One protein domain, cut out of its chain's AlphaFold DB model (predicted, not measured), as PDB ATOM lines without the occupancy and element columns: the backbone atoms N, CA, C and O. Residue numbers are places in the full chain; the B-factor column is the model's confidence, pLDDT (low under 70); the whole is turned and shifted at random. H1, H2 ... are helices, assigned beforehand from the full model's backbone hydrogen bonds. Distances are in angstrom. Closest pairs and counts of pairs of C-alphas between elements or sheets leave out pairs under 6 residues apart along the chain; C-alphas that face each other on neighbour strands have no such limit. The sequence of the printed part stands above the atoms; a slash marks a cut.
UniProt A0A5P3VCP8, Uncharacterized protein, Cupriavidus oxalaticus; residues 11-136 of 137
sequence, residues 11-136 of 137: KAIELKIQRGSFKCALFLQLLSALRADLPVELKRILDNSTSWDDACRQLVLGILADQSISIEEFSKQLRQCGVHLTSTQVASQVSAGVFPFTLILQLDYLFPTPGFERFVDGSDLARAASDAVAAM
ATOM      1  N   LYS A  11      15.379  22.098  21.069       81.25
ATOM      2  CA  LYS A  11      15.886  22.254  22.439       81.25
ATOM      3  C   LYS A  11      16.172  20.912  23.125       81.25
ATOM      4  O   LYS A  11      17.141  20.793  23.871       81.25
ATOM      5  N   ALA A  12      15.333  19.900  22.899       81.19
ATOM      6  CA  ALA A  12      15.559  18.561  23.444       81.19
ATOM      7  C   ALA A  12      16.793  17.900  22.811       81.19
ATOM      8  O   ALA A  12      17.575  17.261  23.516       81.19
ATOM      9  N   ILE A  13      16.994  18.105  21.506       79.19
ATOM     10  CA  ILE A  13      18.178  17.630  20.782       79.19
ATOM     11  C   ILE A  13      19.440  18.309  21.320       79.19
ATOM     12  O   ILE A  13      20.389  17.616  21.679       79.19
ATOM     13  N   GLU A  14      19.437  19.636  21.457       82.50
ATOM     14  CA  GLU A  14      20.573  20.403  21.985       82.50
ATOM     15  C   GLU A  14      21.015  19.902  23.369       82.50
ATOM     16  O   GLU A  14      22.191  19.607  23.584       82.50
ATOM     17  N   LEU A  15      20.067  19.706  24.291       82.38
ATOM     18  CA  LEU A  15      20.358  19.188  25.632       82.38
ATOM     19  C   LEU A  15      20.937  17.766  25.607       82.38
ATOM     20  O   LEU A  15      21.784  17.431  26.438       82.38
ATOM     21  N   LYS A  16      20.488  16.914  24.681       81.44
ATOM     22  CA  LYS A  16      21.020  15.552  24.513       81.44
ATOM     23  C   LYS A  16      22.420  15.557  23.910       81.44
ATOM     24  O   LYS A  16      23.243  14.747  24.325       81.44
ATOM     25  N   ILE A  17      22.706  16.470  22.982       79.62
ATOM     26  CA  ILE A  17      24.051  16.666  22.425       79.62
ATOM     27  C   ILE A  17      25.006  17.113  23.534       79.62
ATOM     28  O   ILE A  17      26.021  16.458  23.748       79.62
ATOM     29  N   GLN A  18      24.640  18.142  24.305       78.75
ATOM     30  CA  GLN A  18      25.463  18.642  25.417       78.75
ATOM     31  C   GLN A  18      25.765  17.566  26.470       78.75
ATOM     32  O   GLN A  18      26.827  17.579  27.082       78.75
ATOM     33  N   ARG A  19      24.838  16.626  26.687       79.50
ATOM     34  CA  ARG A  19      24.998  15.514  27.641       79.50
ATOM     35  C   ARG A  19      25.591  14.244  27.024       79.50
ATOM     36  O   ARG A  19      25.713  13.250  27.732       79.50
ATOM     37  N   GLY A  20      25.883  14.229  25.723       77.56
ATOM     38  CA  GLY A  20      26.356  13.034  25.015       77.56
ATOM     39  C   GLY A  20      25.353  11.870  24.989       77.56
ATOM     40  O   GLY A  20      25.752  10.717  24.850       77.56
ATOM     41  N   SER A  21      24.053  12.143  25.145       82.00
ATOM     42  CA  SER A  21      22.991  11.129  25.259       82.00
ATOM     43  C   SER A  21      22.081  11.037  24.034       82.00
ATOM     44  O   SER A  21      21.077  10.319  24.052       82.00
ATOM     45  N   PHE A  22      22.403  11.754  22.955       87.69
ATOM     46  CA  PHE A  22      21.642  11.642  21.715       87.69
ATOM     47  C   PHE A  22      21.879  10.277  21.053       87.69
ATOM     48  O   PHE A  22      22.991   9.749  21.055       87.69
ATOM     49  N   LYS A  23      20.810   9.672  20.528       91.38
ATOM     50  CA  LYS A  23      20.834   8.307  19.984       91.38
ATOM     51  C   LYS A  23      21.524   8.252  18.621       91.38
ATOM     52  O   LYS A  23      21.389   9.180  17.826       91.38
ATOM     53  N   CYS A  24      22.145   7.115  18.308       92.62
ATOM     54  CA  CYS A  24      22.684   6.842  16.972       92.62
ATOM     55  C   CYS A  24      21.607   6.950  15.871       92.62
ATOM     56  O   CYS A  24      21.857   7.535  14.821       92.62
ATOM     57  N   ALA A  25      20.375   6.507  16.144       92.94
ATOM     58  CA  ALA A  25      19.265   6.607  15.192       92.94
ATOM     59  C   ALA A  25      19.015   8.052  14.723       92.94
ATOM     60  O   ALA A  25      18.803   8.288  13.536       92.94
ATOM     61  N   LEU A  26      19.117   9.027  15.636       89.81
ATOM     62  CA  LEU A  26      18.954  10.442  15.302       89.81
ATOM     63  C   LEU A  26      20.080  10.939  14.386       89.81
ATOM     64  O   LEU A  26      19.822  11.710  13.469       89.81
ATOM     65  N   PHE A  27      21.317  10.482  14.590       91.00
ATOM     66  CA  PHE A  27      22.428  10.797  13.688       91.00
ATOM     67  C   PHE A  27      22.147  10.304  12.261       91.00
ATOM     68  O   PHE A  27      22.242  11.083  11.313       91.00
ATOM     69  N   LEU A  28      21.711   9.051  12.103       92.12
ATOM     70  CA  LEU A  28      21.370   8.496  10.787       92.12
ATOM     71  C   LEU A  28      20.188   9.226  10.131       92.12
ATOM     72  O   LEU A  28      20.215   9.496   8.928       92.12
ATOM     73  N   GLN A  29      19.179   9.597  10.921       91.19
ATOM     74  CA  GLN A  29      18.058  10.421  10.463       91.19
ATOM     75  C   GLN A  29      18.527  11.790   9.966       91.19
ATOM     76  O   GLN A  29      18.093  12.223   8.900       91.19
ATOM     77  N   LEU A  30      19.427  12.456  10.696       89.19
ATOM     78  CA  LEU A  30      19.985  13.752  10.305       89.19
ATOM     79  C   LEU A  30      20.771  13.649   8.998       89.19
ATOM     80  O   LEU A  30      20.526  14.438   8.089       89.19
ATOM     81  N   LEU A  31      21.646  12.650   8.860       90.12
ATOM     82  CA  LEU A  31      22.374  12.414   7.612       90.12
ATOM     83  C   LEU A  31      21.423  12.205   6.424       90.12
ATOM     84  O   LEU A  31      21.617  12.783   5.353       90.12
ATOM     85  N   SER A  32      20.355  11.427   6.627       89.31
ATOM     86  CA  SER A  32      19.329  11.202   5.608       89.31
ATOM     87  C   SER A  32      18.538  12.473   5.279       89.31
ATOM     88  O   SER A  32      18.260  12.726   4.106       89.31
ATOM     89  N   ALA A  33      18.153  13.261   6.283       89.00
ATOM     90  CA  ALA A  33      17.367  14.482   6.109       89.00
ATOM     91  C   ALA A  33      18.171  15.578   5.396       89.00
ATOM     92  O   ALA A  33      17.649  16.255   4.511       89.00
ATOM     93  N   LEU A  34      19.458  15.695   5.730       89.12
ATOM     94  CA  LEU A  34      20.403  16.617   5.097       89.12
ATOM     95  C   LEU A  34      20.840  16.161   3.701       89.12
ATOM     96  O   LEU A  34      21.519  16.915   3.009       89.12
ATOM     97  N   ARG A  35      20.451  14.948   3.277       87.94
ATOM     98  CA  ARG A  35      20.905  14.316   2.029       87.94
ATOM     99  C   ARG A  35      22.432  14.332   1.921       87.94
ATOM    100  O   ARG A  35      22.978  14.674   0.873       87.94
ATOM    101  N   ALA A  36      23.096  14.000   3.025       88.19
ATOM    102  CA  ALA A  36      24.547  13.933   3.081       88.19
ATOM    103  C   ALA A  36      25.089  12.950   2.027       88.19
ATOM    104  O   ALA A  36      24.420  11.977   1.669       88.19
ATOM    105  N   ASP A  37      26.308  13.192   1.543       88.19
ATOM    106  CA  ASP A  37      26.995  12.263   0.645       88.19
ATOM    107  C   ASP A  37      27.513  11.054   1.441       88.19
ATOM    108  O   ASP A  37      28.566  11.107   2.082       88.19
ATOM    109  N   LEU A  38      26.714   9.983   1.459       88.06
ATOM    110  CA  LEU A  38      26.982   8.784   2.251       88.06
ATOM    111  C   LEU A  38      27.933   7.823   1.527       88.06
ATOM    112  O   LEU A  38      27.727   7.555   0.339       88.06
ATOM    113  N   PRO A  39      28.881   7.196   2.250       87.31
ATOM    114  CA  PRO A  39      29.576   6.009   1.763       87.31
ATOM    115  C   PRO A  39      28.591   4.940   1.267       87.31
ATOM    116  O   PRO A  39      27.478   4.808   1.791       87.31
ATOM    117  N   VAL A  40      28.996   4.165   0.259       87.25
ATOM    118  CA  VAL A  40      28.123   3.189  -0.419       87.25
ATOM    119  C   VAL A  40      27.594   2.145   0.565       87.25
ATOM    120  O   VAL A  40      26.436   1.738   0.485       87.25
ATOM    121  N   GLU A  41      28.423   1.746   1.521       86.38
ATOM    122  CA  GLU A  41      28.128   0.781   2.574       86.38
ATOM    123  C   GLU A  41      27.035   1.313   3.501       86.38
ATOM    124  O   GLU A  41      26.026   0.640   3.720       86.38
ATOM    125  N   LEU A  42      27.183   2.554   3.974       88.31
ATOM    126  CA  LEU A  42      26.194   3.202   4.831       88.31
ATOM    127  C   LEU A  42      24.877   3.416   4.083       88.31
ATOM    128  O   LEU A  42      23.807   3.153   4.629       88.31
ATOM    129  N   LYS A  43      24.939   3.819   2.811       90.38
ATOM    130  CA  LYS A  43      23.751   3.930   1.961       90.38
ATOM    131  C   LYS A  43      23.039   2.583   1.816       90.38
ATOM    132  O   LYS A  43      21.827   2.527   1.981       90.38
ATOM    133  N   ARG A  44      23.781   1.497   1.582       91.25
ATOM    134  CA  ARG A  44      23.237   0.133   1.488       91.25
ATOM    135  C   ARG A  44      22.572  -0.305   2.792       91.25
ATOM    136  O   ARG A  44      21.490  -0.884   2.746       91.25
ATOM    137  N   ILE A  45      23.197  -0.025   3.936       92.19
ATOM    138  CA  ILE A  45      22.616  -0.298   5.260       92.19
ATOM    139  C   ILE A  45      21.302   0.454   5.401       92.19
ATOM    140  O   ILE A  45      20.281  -0.157   5.718       92.19
ATOM    141  N   LEU A  46      21.303   1.761   5.120       91.06
ATOM    142  CA  LEU A  46      20.083   2.546   5.176       91.06
ATOM    143  C   LEU A  46      19.038   1.953   4.239       91.06
ATOM    144  O   LEU A  46      17.952   1.666   4.710       91.06
ATOM    145  N   ASP A  47      19.321   1.693   2.969       90.56
ATOM    146  CA  ASP A  47      18.327   1.191   2.011       90.56
ATOM    147  C   ASP A  47      17.724  -0.168   2.423       90.56
ATOM    148  O   ASP A  47      16.514  -0.355   2.302       90.56
ATOM    149  N   ASN A  48      18.519  -1.067   3.013       92.06
ATOM    150  CA  ASN A  48      18.090  -2.426   3.370       92.06
ATOM    151  C   ASN A  48      17.493  -2.574   4.779       92.06
ATOM    152  O   ASN A  48      16.933  -3.624   5.096       92.06
ATOM    153  N   SER A  49      17.613  -1.564   5.641       92.12
ATOM    154  CA  SER A  49      17.147  -1.663   7.029       92.12
ATOM    155  C   SER A  49      15.633  -1.519   7.159       92.12
ATOM    156  O   SER A  49      14.989  -0.716   6.473       92.12
ATOM    157  N   THR A  50      15.058  -2.271   8.096       90.31
ATOM    158  CA  THR A  50      13.607  -2.243   8.369       90.31
ATOM    159  C   THR A  50      13.194  -1.100   9.302       90.31
ATOM    160  O   THR A  50      12.062  -0.625   9.233       90.31
ATOM    161  N   SER A  51      14.118  -0.610  10.131       92.25
ATOM    162  CA  SER A  51      13.941   0.530  11.037       92.25
ATOM    163  C   SER A  51      15.259   1.296  11.226       92.25
ATOM    164  O   SER A  51      16.321   0.837  10.802       92.25
ATOM    165  N   TRP A  52      15.207   2.470  11.868       93.62
ATOM    166  CA  TRP A  52      16.416   3.228  12.219       93.62
ATOM    167  C   TRP A  52      17.296   2.485  13.227       93.62
ATOM    168  O   TRP A  52      18.513   2.487  13.081       93.62
ATOM    169  N   ASP A  53      16.691   1.801  14.197       94.44
ATOM    170  CA  ASP A  53      17.429   0.988  15.166       94.44
ATOM    171  C   ASP A  53      18.097  -0.218  14.476       94.44
ATOM    172  O   ASP A  53      19.262  -0.518  14.730       94.44
ATOM    173  N   ASP A  54      17.422  -0.857  13.514       94.81
ATOM    174  CA  ASP A  54      18.024  -1.925  12.707       94.81
ATOM    175  C   ASP A  54      19.211  -1.413  11.872       94.81
ATOM    176  O   ASP A  54      20.242  -2.082  11.806       94.81
ATOM    177  N   ALA A  55      19.126  -0.195  11.326       95.06
ATOM    178  CA  ALA A  55      20.254   0.438  10.641       95.06
ATOM    179  C   ALA A  55      21.443   0.687  11.580       95.06
ATOM    180  O   ALA A  55      22.581   0.386  11.218       95.06
ATOM    181  N   CYS A  56      21.197   1.176  12.799       95.06
ATOM    182  CA  CYS A  56      22.232   1.346  13.823       95.06
ATOM    183  C   CYS A  56      22.909   0.014  14.172       95.06
ATOM    184  O   CYS A  56      24.136  -0.066  14.241       95.06
ATOM    185  N   ARG A  57      22.112  -1.044  14.362       96.31
ATOM    186  CA  ARG A  57      22.606  -2.401  14.621       96.31
ATOM    187  C   ARG A  57      23.494  -2.892  13.480       96.31
ATOM    188  O   ARG A  57      24.609  -3.343  13.733       96.31
ATOM    189  N   GLN A  58      23.014  -2.803  12.240       95.38
ATOM    190  CA  GLN A  58      23.762  -3.235  11.057       95.38
ATOM    191  C   GLN A  58      25.058  -2.439  10.874       95.38
ATOM    192  O   GLN A  58      26.074  -3.032  10.529       95.38
ATOM    193  N   LEU A  59      25.050  -1.133  11.161       93.44
ATOM    194  CA  LEU A  59      26.242  -0.286  11.099       93.44
ATOM    195  C   LEU A  59      27.342  -0.774  12.045       93.44
ATOM    196  O   LEU A  59      28.456  -1.032  11.600       93.44
ATOM    197  N   VAL A  60      27.032  -0.948  13.334       94.19
ATOM    198  CA  VAL A  60      28.036  -1.392  14.316       94.19
ATOM    199  C   VAL A  60      28.528  -2.800  14.003       94.19
ATOM    200  O   VAL A  60      29.731  -3.049  14.027       94.19
ATOM    201  N   LEU A  61      27.616  -3.724  13.690       94.00
ATOM    202  CA  LEU A  61      27.998  -5.098  13.366       94.00
ATOM    203  C   LEU A  61      28.827  -5.178  12.080       94.00
ATOM    204  O   LEU A  61      29.740  -5.994  12.021       94.00
ATOM    205  N   GLY A  62      28.539  -4.335  11.086       92.06
ATOM    206  CA  GLY A  62      29.324  -4.229   9.858       92.06
ATOM    207  C   GLY A  62      30.753  -3.774  10.137       92.06
ATOM    208  O   GLY A  62      31.687  -4.469   9.765       92.06
ATOM    209  N   ILE A  63      30.919  -2.682  10.892       91.31
ATOM    210  CA  ILE A  63      32.244  -2.159  11.268       91.31
ATOM    211  C   ILE A  63      33.058  -3.210  12.038       91.31
ATOM    212  O   ILE A  63      34.223  -3.455  11.728       91.31
ATOM    213  N   LEU A  64      32.442  -3.863  13.029       93.19
ATOM    214  CA  LEU A  64      33.107  -4.905  13.814       93.19
ATOM    215  C   LEU A  64      33.490  -6.118  12.954       93.19
ATOM    216  O   LEU A  64      34.583  -6.661  13.116       93.19
ATOM    217  N   ALA A  65      32.614  -6.535  12.037       92.56
ATOM    218  CA  ALA A  65      32.874  -7.653  11.136       92.56
ATOM    219  C   ALA A  65      34.011  -7.346  10.152       92.56
ATOM    220  O   ALA A  65      34.903  -8.179   9.993       92.56
ATOM    221  N   ASP A  66      34.023  -6.150   9.559       90.06
ATOM    222  CA  ASP A  66      35.057  -5.713   8.612       90.06
ATOM    223  C   ASP A  66      36.452  -5.712   9.250       90.06
ATOM    224  O   ASP A  66      37.448  -6.016   8.593       90.06
ATOM    225  N   GLN A  67      36.526  -5.445  10.555       89.50
ATOM    226  CA  GLN A  67      37.773  -5.455  11.317       89.50
ATOM    227  C   GLN A  67      38.030  -6.765  12.079       89.50
ATOM    228  O   GLN A  67      39.033  -6.884  12.779       89.50
ATOM    229  N   SER A  68      37.169  -7.778  11.922       93.12
ATOM    230  CA  SER A  68      37.269  -9.079  12.611       93.12
ATOM    231  C   SER A  68      37.298  -8.977  14.146       93.12
ATOM    232  O   SER A  68      37.969  -9.758  14.823       93.12
ATOM    233  N   ILE A  69      36.551  -8.025  14.710       94.12
ATOM    234  CA  ILE A  69      36.486  -7.755  16.152       94.12
ATOM    235  C   ILE A  69      35.189  -8.318  16.724       94.12
ATOM    236  O   ILE A  69      34.095  -8.078  16.215       94.12
ATOM    237  N   SER A  70      35.289  -9.051  17.832       93.88
ATOM    238  CA  SER A  70      34.113  -9.512  18.569       93.88
ATOM    239  C   SER A  70      33.559  -8.412  19.480       93.88
ATOM    240  O   SER A  70      34.287  -7.532  19.939       93.88
ATOM    241  N   ILE A  71      32.269  -8.494  19.829       93.25
ATOM    242  CA  ILE A  71      31.671  -7.590  20.830       93.25
ATOM    243  C   ILE A  71      32.419  -7.668  22.173       93.25
ATOM    244  O   ILE A  71      32.557  -6.663  22.871       93.25
ATOM    245  N   GLU A  72      32.934  -8.846  22.530       93.06
ATOM    246  CA  GLU A  72      33.721  -9.033  23.749       93.06
ATOM    247  C   GLU A  72      35.016  -8.221  23.713       93.06
ATOM    248  O   GLU A  72      35.287  -7.485  24.666       93.06
ATOM    249  N   GLU A  73      35.771  -8.292  22.613       93.25
ATOM    250  CA  GLU A  73      37.002  -7.518  22.453       93.25
ATOM    251  C   GLU A  73      36.696  -6.016  22.394       93.25
ATOM    252  O   GLU A  73      37.324  -5.243  23.112       93.25
ATOM    253  N   PHE A  74      35.652  -5.598  21.671       93.88
ATOM    254  CA  PHE A  74      35.215  -4.198  21.674       93.88
ATOM    255  C   PHE A  74      34.893  -3.697  23.093       93.88
ATOM    256  O   PHE A  74      35.400  -2.665  23.527       93.88
ATOM    257  N   SER A  75      34.130  -4.464  23.878       93.06
ATOM    258  CA  SER A  75      33.803  -4.105  25.266       93.06
ATOM    259  C   SER A  75      35.026  -4.045  26.187       93.06
ATOM    260  O   SER A  75      35.029  -3.347  27.204       93.06
ATOM    261  N   LYS A  76      36.067  -4.825  25.887       92.06
ATOM    262  CA  LYS A  76      37.329  -4.819  26.626       92.06
ATOM    263  C   LYS A  76      38.126  -3.555  26.303       92.06
ATOM    264  O   LYS A  76      38.580  -2.904  27.239       92.06
ATOM    265  N   GLN A  77      38.215  -3.180  25.029       91.31
ATOM    266  CA  GLN A  77      38.872  -1.945  24.588       91.31
ATOM    267  C   GLN A  77      38.166  -0.698  25.141       91.31
ATOM    268  O   GLN A  77      38.812   0.174  25.712       91.31
ATOM    269  N   LEU A  78      36.829  -0.668  25.119       90.38
ATOM    270  CA  LEU A  78      36.041   0.395  25.756       90.38
ATOM    271  C   LEU A  78      36.417   0.593  27.232       90.38
ATOM    272  O   LEU A  78      36.651   1.716  27.675       90.38
ATOM    273  N   ARG A  79      36.542  -0.504  27.988       88.38
ATOM    274  CA  ARG A  79      36.947  -0.454  29.401       88.38
ATOM    275  C   ARG A  79      38.370   0.051  29.597       88.38
ATOM    276  O   ARG A  79      38.613   0.760  30.569       88.38
ATOM    277  N   GLN A  80      39.290  -0.284  28.696       85.06
ATOM    278  CA  GLN A  80      40.660   0.242  28.723       85.06
ATOM    279  C   GLN A  80      40.699   1.757  28.478       85.06
ATOM    280  O   GLN A  80      41.568   2.432  29.019       85.06
ATOM    281  N   CYS A  81      39.718   2.299  27.756       78.12
ATOM    282  CA  CYS A  81      39.527   3.736  27.553       78.12
ATOM    283  C   CYS A  81      38.632   4.407  28.613       78.12
ATOM    284  O   CYS A  81      38.154   5.517  28.394       78.12
ATOM    285  N   GLY A  82      38.361   3.745  29.743       80.69
ATOM    286  CA  GLY A  82      37.565   4.319  30.834       80.69
ATOM    287  C   GLY A  82      36.047   4.270  30.635       80.69
ATOM    288  O   GLY A  82      35.292   4.790  31.457       80.69
ATOM    289  N   VAL A  83      35.564   3.613  29.577       84.19
ATOM    290  CA  VAL A  83      34.132   3.415  29.333       84.19
ATOM    291  C   VAL A  83      33.679   2.138  30.038       84.19
ATOM    292  O   VAL A  83      33.895   1.016  29.575       84.19
ATOM    293  N   HIS A  84      33.028   2.300  31.188       83.75
ATOM    294  CA  HIS A  84      32.583   1.189  32.030       83.75
ATOM    295  C   HIS A  84      31.263   0.565  31.549       83.75
ATOM    296  O   HIS A  84      30.240   0.640  32.228       83.75
ATOM    297  N   LEU A  85      31.292  -0.085  30.384       85.00
ATOM    298  CA  LEU A  85      30.206  -0.940  29.897       85.00
ATOM    299  C   LEU A  85      30.615  -2.415  29.979       85.00
ATOM    300  O   LEU A  85      31.723  -2.800  29.600       85.00
ATOM    301  N   THR A  86      29.722  -3.269  30.478       89.19
ATOM    302  CA  THR A  86      29.938  -4.720  30.435       89.19
ATOM    303  C   THR A  86      29.731  -5.243  29.014       89.19
ATOM    304  O   THR A  86      28.938  -4.695  28.251       89.19
ATOM    305  N   SER A  87      30.376  -6.362  28.665       90.62
ATOM    306  CA  SER A  87      30.142  -7.033  27.371       90.62
ATOM    307  C   SER A  87      28.653  -7.319  27.133       90.62
ATOM    308  O   SER A  87      28.134  -7.077  26.049       90.62
ATOM    309  N   THR A  88      27.923  -7.727  28.176       92.50
ATOM    310  CA  THR A  88      26.474  -7.975  28.107       92.50
ATOM    311  C   THR A  88      25.658  -6.713  27.826       92.50
ATOM    312  O   THR A  88      24.688  -6.775  27.073       92.50
ATOM    313  N   GLN A  89      26.043  -5.562  28.386       92.81
ATOM    314  CA  GLN A  89      25.395  -4.281  28.100       92.81
ATOM    315  C   GLN A  89      25.661  -3.835  26.664       92.81
ATOM    316  O   GLN A  89      24.714  -3.462  25.974       92.81
ATOM    317  N   VAL A  90      26.914  -3.921  26.204       92.75
ATOM    318  CA  VAL A  90      27.280  -3.589  24.818       92.75
ATOM    319  C   VAL A  90      26.522  -4.494  23.849       92.75
ATOM    320  O   VAL A  90      25.859  -3.998  22.944       92.75
ATOM    321  N   ALA A  91      26.532  -5.808  24.078       94.44
ATOM    322  CA  ALA A  91      25.817  -6.772  23.248       94.44
ATOM    323  C   ALA A  91      24.311  -6.488  23.190       94.44
ATOM    324  O   ALA A  91      23.733  -6.480  22.106       94.44
ATOM    325  N   SER A  92      23.682  -6.213  24.336       95.06
ATOM    326  CA  SER A  92      22.253  -5.889  24.407       95.06
ATOM    327  C   SER A  92      21.917  -4.612  23.631       95.06
ATOM    328  O   SER A  92      21.011  -4.613  22.799       95.06
ATOM    329  N   GLN A  93      22.695  -3.544  23.835       94.62
ATOM    330  CA  GLN A  93      22.503  -2.272  23.139       94.62
ATOM    331  C   GLN A  93      22.691  -2.409  21.626       94.62
ATOM    332  O   GLN A  93      21.832  -1.973  20.859       94.62
ATOM    333  N   VAL A  94      23.780  -3.051  21.190       94.62
ATOM    334  CA  VAL A  94      24.075  -3.275  19.769       94.62
ATOM    335  C   VAL A  94      23.008  -4.161  19.136       94.62
ATOM    336  O   VAL A  94      22.491  -3.814  18.080       94.62
ATOM    337  N   SER A  95      22.613  -5.255  19.794       94.44
ATOM    338  CA  SER A  95      21.568  -6.153  19.293       94.44
ATOM    339  C   SER A  95      20.216  -5.457  19.155       94.44
ATOM    340  O   SER A  95      19.482  -5.761  18.219       94.44
ATOM    341  N   ALA A  96      19.875  -4.552  20.075       94.06
ATOM    342  CA  ALA A  96      18.657  -3.755  19.990       94.06
ATOM    343  C   ALA A  96      18.766  -2.614  18.967       94.06
ATOM    344  O   ALA A  96      17.742  -2.083  18.551       94.06
ATOM    345  N   GLY A  97      19.982  -2.209  18.587       94.12
ATOM    346  CA  GLY A  97      20.211  -1.008  17.783       94.12
ATOM    347  C   GLY A  97      20.026   0.302  18.556       94.12
ATOM    348  O   GLY A  97      19.999   1.377  17.961       94.12
ATOM    349  N   VAL A  98      19.893   0.223  19.884       93.62
ATOM    350  CA  VAL A  98      19.555   1.358  20.747       93.62
ATOM    351  C   VAL A  98      20.744   1.696  21.634       93.62
ATOM    352  O   VAL A  98      20.943   1.113  22.699       93.62
ATOM    353  N   PHE A  99      21.519   2.682  21.194       92.81
ATOM    354  CA  PHE A  99      22.671   3.207  21.922       92.81
ATOM    355  C   PHE A  99      22.904   4.696  21.620       92.81
ATOM    356  O   PHE A  99      22.448   5.212  20.587       92.81
ATOM    357  N   PRO A 100      23.602   5.415  22.518       91.94
ATOM    358  CA  PRO A 100      24.066   6.768  22.252       91.94
ATOM    359  C   PRO A 100      25.018   6.806  21.055       91.94
ATOM    360  O   PRO A 100      25.811   5.891  20.850       91.94
ATOM    361  N   PHE A 101      24.999   7.898  20.295       91.56
ATOM    362  CA  PHE A 101      25.941   8.113  19.196       91.56
ATOM    363  C   PHE A 101      27.405   8.109  19.657       91.56
ATOM    364  O   PHE A 101      28.286   7.722  18.898       91.56
ATOM    365  N   THR A 102      27.674   8.462  20.916       90.12
ATOM    366  CA  THR A 102      29.023   8.388  21.492       90.12
ATOM    367  C   THR A 102      29.630   6.987  21.415       90.12
ATOM    368  O   THR A 102      30.845   6.885  21.303       90.12
ATOM    369  N   LEU A 103      28.824   5.916  21.372       91.00
ATOM    370  CA  LEU A 103      29.329   4.558  21.148       91.00
ATOM    371  C   LEU A 103      29.922   4.384  19.740       91.00
ATOM    372  O   LEU A 103      30.911   3.677  19.585       91.00
ATOM    373  N   ILE A 104      29.356   5.051  18.726       91.62
ATOM    374  CA  ILE A 104      29.918   5.073  17.366       91.62
ATOM    375  C   ILE A 104      31.229   5.852  17.344       91.62
ATOM    376  O   ILE A 104      32.187   5.396  16.741       91.62
ATOM    377  N   LEU A 105      31.294   6.991  18.038       90.81
ATOM    378  CA  LEU A 105      32.535   7.760  18.156       90.81
ATOM    379  C   LEU A 105      33.639   6.946  18.839       90.81
ATOM    380  O   LEU A 105      34.777   6.942  18.396       90.81
ATOM    381  N   GLN A 106      33.303   6.222  19.905       91.38
ATOM    382  CA  GLN A 106      34.247   5.341  20.592       91.38
ATOM    383  C   GLN A 106      34.687   4.174  19.704       91.38
ATOM    384  O   GLN A 106      35.856   3.799  19.727       91.38
ATOM    385  N   LEU A 107      33.761   3.610  18.922       91.56
ATOM    386  CA  LEU A 107      34.064   2.577  17.939       91.56
ATOM    387  C   LEU A 107      35.034   3.107  16.879       91.56
ATOM    388  O   LEU A 107      36.075   2.499  16.686       91.56
ATOM    389  N   ASP A 108      34.743   4.252  16.264       90.44
ATOM    390  CA  ASP A 108      35.589   4.859  15.232       90.44
ATOM    391  C   ASP A 108      36.960   5.298  15.774       90.44
ATOM    392  O   ASP A 108      37.978   5.111  15.119       90.44
ATOM    393  N   TYR A 109      37.024   5.788  17.016       90.56
ATOM    394  CA  TYR A 109      38.296   6.110  17.669       90.56
ATOM    395  C   TYR A 109      39.197   4.879  17.840       90.56
ATOM    396  O   TYR A 109      40.398   4.937  17.579       90.56
ATOM    397  N   LEU A 110      38.622   3.767  18.307       90.50
ATOM    398  CA  LEU A 110      39.354   2.518  18.532       90.50
ATOM    399  C   LEU A 110      39.688   1.808  17.219       90.50
ATOM    400  O   LEU A 110      40.725   1.156  17.102       90.50
ATOM    401  N   PHE A 111      38.786   1.930  16.252       89.12
ATOM    402  CA  PHE A 111      38.726   1.136  15.039       89.12
ATOM    403  C   PHE A 111      38.321   2.036  13.862       89.12
ATOM    404  O   PHE A 111      37.185   1.940  13.384       89.12
ATOM    405  N   PRO A 112      39.236   2.896  13.369       85.81
ATOM    406  CA  PRO A 112      38.922   3.888  12.344       85.81
ATOM    407  C   PRO A 112      38.268   3.266  11.117       85.81
ATOM    408  O   PRO A 112      38.817   2.346  10.503       85.81
ATOM    409  N   THR A 113      37.083   3.762  10.767       81.75
ATOM    410  CA  THR A 113      36.308   3.249   9.636       81.75
ATOM    411  C   THR A 113      36.414   4.211   8.454       81.75
ATOM    412  O   THR A 113      35.971   5.355   8.565       81.75
ATOM    413  N   PRO A 114      36.942   3.774   7.294       80.38
ATOM    414  CA  PRO A 114      37.035   4.631   6.116       80.38
ATOM    415  C   PRO A 114      35.682   5.240   5.722       80.38
ATOM    416  O   PRO A 114      34.674   4.542   5.614       80.38
ATOM    417  N   GLY A 115      35.668   6.544   5.468       81.56
ATOM    418  CA  GLY A 115      34.482   7.320   5.122       81.56
ATOM    419  C   GLY A 115      33.779   7.962   6.319       81.56
ATOM    420  O   GLY A 115      32.957   8.857   6.099       81.56
ATOM    421  N   PHE A 116      34.084   7.564   7.560       83.38
ATOM    422  CA  PHE A 116      33.499   8.183   8.753       83.38
ATOM    423  C   PHE A 116      34.117   9.554   9.067       83.38
ATOM    424  O   PHE A 116      33.431  10.441   9.583       83.38
ATOM    425  N   GLU A 117      35.350   9.796   8.604       85.06
ATOM    426  CA  GLU A 117      36.049  11.085   8.682       85.06
ATOM    427  C   GLU A 117      35.314  12.230   7.964       85.06
ATOM    428  O   GLU A 117      35.587  13.407   8.187       85.06
ATOM    429  N   ARG A 118      34.342  11.899   7.102       85.88
ATOM    430  CA  ARG A 118      33.460  12.875   6.441       85.88
ATOM    431  C   ARG A 118      32.456  13.516   7.397       85.88
ATOM    432  O   ARG A 118      31.895  14.563   7.074       85.88
ATOM    433  N   PHE A 119      32.180  12.865   8.524       85.62
ATOM    434  CA  PHE A 119      31.164  13.280   9.491       85.62
ATOM    435  C   PHE A 119      31.767  13.704  10.828       85.62
ATOM    436  O   PHE A 119      31.133  14.460  11.563       85.62
ATOM    437  N   VAL A 120      32.963  13.208  11.147       85.44
ATOM    438  CA  VAL A 120      33.643  13.431  12.423       85.44
ATOM    439  C   VAL A 120      35.117  13.710  12.162       85.44
ATOM    440  O   VAL A 120      35.781  12.946  11.469       85.44
ATOM    441  N   ASP A 121      35.644  14.789  12.740       87.38
ATOM    442  CA  ASP A 121      37.077  15.071  12.700       87.38
ATOM    443  C   ASP A 121      37.812  14.170  13.706       87.38
ATOM    444  O   ASP A 121      37.607  14.256  14.922       87.38
ATOM    445  N   GLY A 122      38.688  13.300  13.200       85.50
ATOM    446  CA  GLY A 122      39.468  12.382  14.031       85.50
ATOM    447  C   GLY A 122      40.406  13.089  15.017       85.50
ATOM    448  O   GLY A 122      40.690  12.548  16.086       85.50
ATOM    449  N   SER A 123      40.858  14.310  14.711       86.69
ATOM    450  CA  SER A 123      41.693  15.103  15.621       86.69
ATOM    451  C   SER A 123      40.900  15.608  16.829       86.69
ATOM    452  O   SER A 123      41.397  15.560  17.957       86.69
ATOM    453  N   ASP A 124      39.638  15.998  16.623       87.94
ATOM    454  CA  ASP A 124      38.724  16.361  17.705       87.94
ATOM    455  C   ASP A 124      38.382  15.153  18.572       87.94
ATOM    456  O   ASP A 124      38.360  15.261  19.799       87.94
ATOM    457  N   LEU A 125      38.178  13.993  17.950       86.75
ATOM    458  CA  LEU A 125      37.903  12.748  18.656       86.75
ATOM    459  C   LEU A 125      39.090  12.312  19.528       86.75
ATOM    460  O   LEU A 125      38.906  11.982  20.701       86.75
ATOM    461  N   ALA A 126      40.312  12.383  18.995       86.50
ATOM    462  CA  ALA A 126      41.531  12.082  19.743       86.50
ATOM    463  C   ALA A 126      41.768  13.067  20.896       86.50
ATOM    464  O   ALA A 126      42.128  12.658  22.002       86.50
ATOM    465  N   ARG A 127      41.515  14.362  20.670       88.00
ATOM    466  CA  ARG A 127      41.586  15.379  21.724       88.00
ATOM    467  C   ARG A 127      40.566  15.109  22.830       88.00
ATOM    468  O   ARG A 127      40.942  15.086  23.996       88.00
ATOM    469  N   ALA A 128      39.314  14.828  22.470       86.25
ATOM    470  CA  ALA A 128      38.266  14.496  23.433       86.25
ATOM    471  C   ALA A 128      38.608  13.241  24.255       86.25
ATOM    472  O   ALA A 128      38.364  13.211  25.461       86.25
ATOM    473  N   ALA A 129      39.210  12.224  23.631       84.62
ATOM    474  CA  ALA A 129      39.690  11.035  24.332       84.62
ATOM    475  C   ALA A 129      40.823  11.368  25.322       84.62
ATOM    476  O   ALA A 129      40.797  10.905  26.462       84.62
ATOM    477  N   SER A 130      41.786  12.204  24.922       84.06
ATOM    478  CA  SER A 130      42.875  12.658  25.797       84.06
ATOM    479  C   SER A 130      42.361  13.456  26.998       84.06
ATOM    480  O   SER A 130      42.780  13.206  28.129       84.06
ATOM    481  N   ASP A 131      41.436  14.391  26.772       84.12
ATOM    482  CA  ASP A 131      40.838  15.207  27.833       84.12
ATOM    483  C   ASP A 131      40.050  14.338  28.823       84.12
ATOM    484  O   ASP A 131      40.114  14.554  30.034       84.12
ATOM    485  N   ALA A 132      39.351  13.311  28.325       77.94
ATOM    486  CA  ALA A 132      38.636  12.358  29.164       77.94
ATOM    487  C   ALA A 132      39.585  11.565  30.076       77.94
ATOM    488  O   ALA A 132      39.288  11.422  31.259       77.94
ATOM    489  N   VAL A 133      40.732  11.105  29.558       74.50
ATOM    490  CA  VAL A 133      41.763  10.411  30.352       74.50
ATOM    491  C   VAL A 133      42.368  11.342  31.404       74.50
ATOM    492  O   VAL A 133      42.533  10.937  32.551       74.50
ATOM    493  N   ALA A 134      42.657  12.597  31.048       71.00
ATOM    494  CA  ALA A 134      43.202  13.586  31.982       71.00
ATOM    495  C   ALA A 134      42.221  13.968  33.108       71.00
ATOM    496  O   ALA A 134      42.652  14.385  34.182       71.00
ATOM    497  N   ALA A 135      40.913  13.830  32.873       69.62
ATOM    498  CA  ALA A 135      39.867  14.086  33.860       69.62
ATOM    499  C   ALA A 135      39.564  12.883  34.778       69.62
ATOM    500  O   ALA A 135      38.739  13.016  35.688       69.62
ATOM    501  N   MET A 136      40.186  11.715  34.554       61.38
ATOM    502  CA  MET A 136      40.028  10.553  35.432       61.38
ATOM    503  C   MET A 136      40.813  10.780  36.742       61.38
ATOM    504  O   MET A 136      41.999  11.104  36.674       61.38
TER     505      MET A 136
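Overview. This is residues 11 to 136 of the 137 residues of an uncharacterized protein of Cupriavidus oxalaticus (UniProt A0A5P3VCP8). This is a rounded cluster of crossed helices, with H7 near its middle. H3, H4, H6 and H5 make an arc over one side of H7, while H2 and H8 lie on the other side and H1 lies farthest out, touching no helix. The printed part has 126 residues with eight named helices, H1 to H8 in order along it, and no named strand; the class is all helix. It is compact, with a radius of gyration of the C-alphas of 14.2 A, and spans 40 by 34 by 26 A.

Arrangement. H1, residues 11 to 18, is apart from H2, residues 24 to 33. H2 and H3, residues 40 to 48, are near each other, with 5 pairs of C-alphas within 10 A. H4, residues 52 to 66, is the hub and touches three helices. With residues 52 to 56 alone it touches H2, about perpendicular at 76 degrees; the closest C-alphas, of Ala 25 and Trp 52, are 5.3 A apart. H3 and H4 form a helical hairpin at a steep tilt of 40 degrees, opposite ways, with the C-alphas of Leu 46 and Ala 55 closest at 5.9 A. H4 also touches H6, residues 87 to 96, at a steep tilt of 52 degrees, with the C-alphas of Arg 57 and Val 94 closest at 5.4 A. H5, residues 71 to 80, touches H6 at a steep tilt of 57 degrees; the closest C-alphas, of Ser 75 and Ser 87, are 5.1 A apart. H5 only just touches H7, residues 102 to 110, with 3 pairs of C-alphas within 8 A, the closest being those of Leu 78 and Gln 106 at 7.4 A. H4 and H7 are close but not clearly touching, at a shallow tilt of 12 degrees, with the C-alphas of Val 60 and Ile 104 closest at 7.4 A. H8, residues 122 to 134, touches H7 with residues 122 to 126 alone, about perpendicular at 81 degrees; the C-alphas of Tyr 109 and Leu 125 are closest at 6.7 A. In each of the eight helices every O i to N i+4 pair is within hydrogen-bond range.

Along the chain. H1 begins at C-alpha 11, (15.886, 22.254, 22.439), and measures 10.7 A from first to last C-alpha. H2 measures 14.3 A, H3 12.1 A, H5 14.3 A, H6 14.0 A and H7 12.2 A. H4, the longest, measures 21.0 A and begins at C-alpha 52, (16.416, 3.228, 12.219). H8 measures 18.4 A and ends at C-alpha 134, (43.202, 13.586, 31.982).

Size, cuts and confidence. The two C-alphas farthest apart, those of Asn 48 and Ala 134, are 41.3 A apart. The printed part has no cut, and the link from H7 to H8, 11 residues, is long. The mean pLDDT of the printed part is 88.4; residues 135 to 136 are under 70.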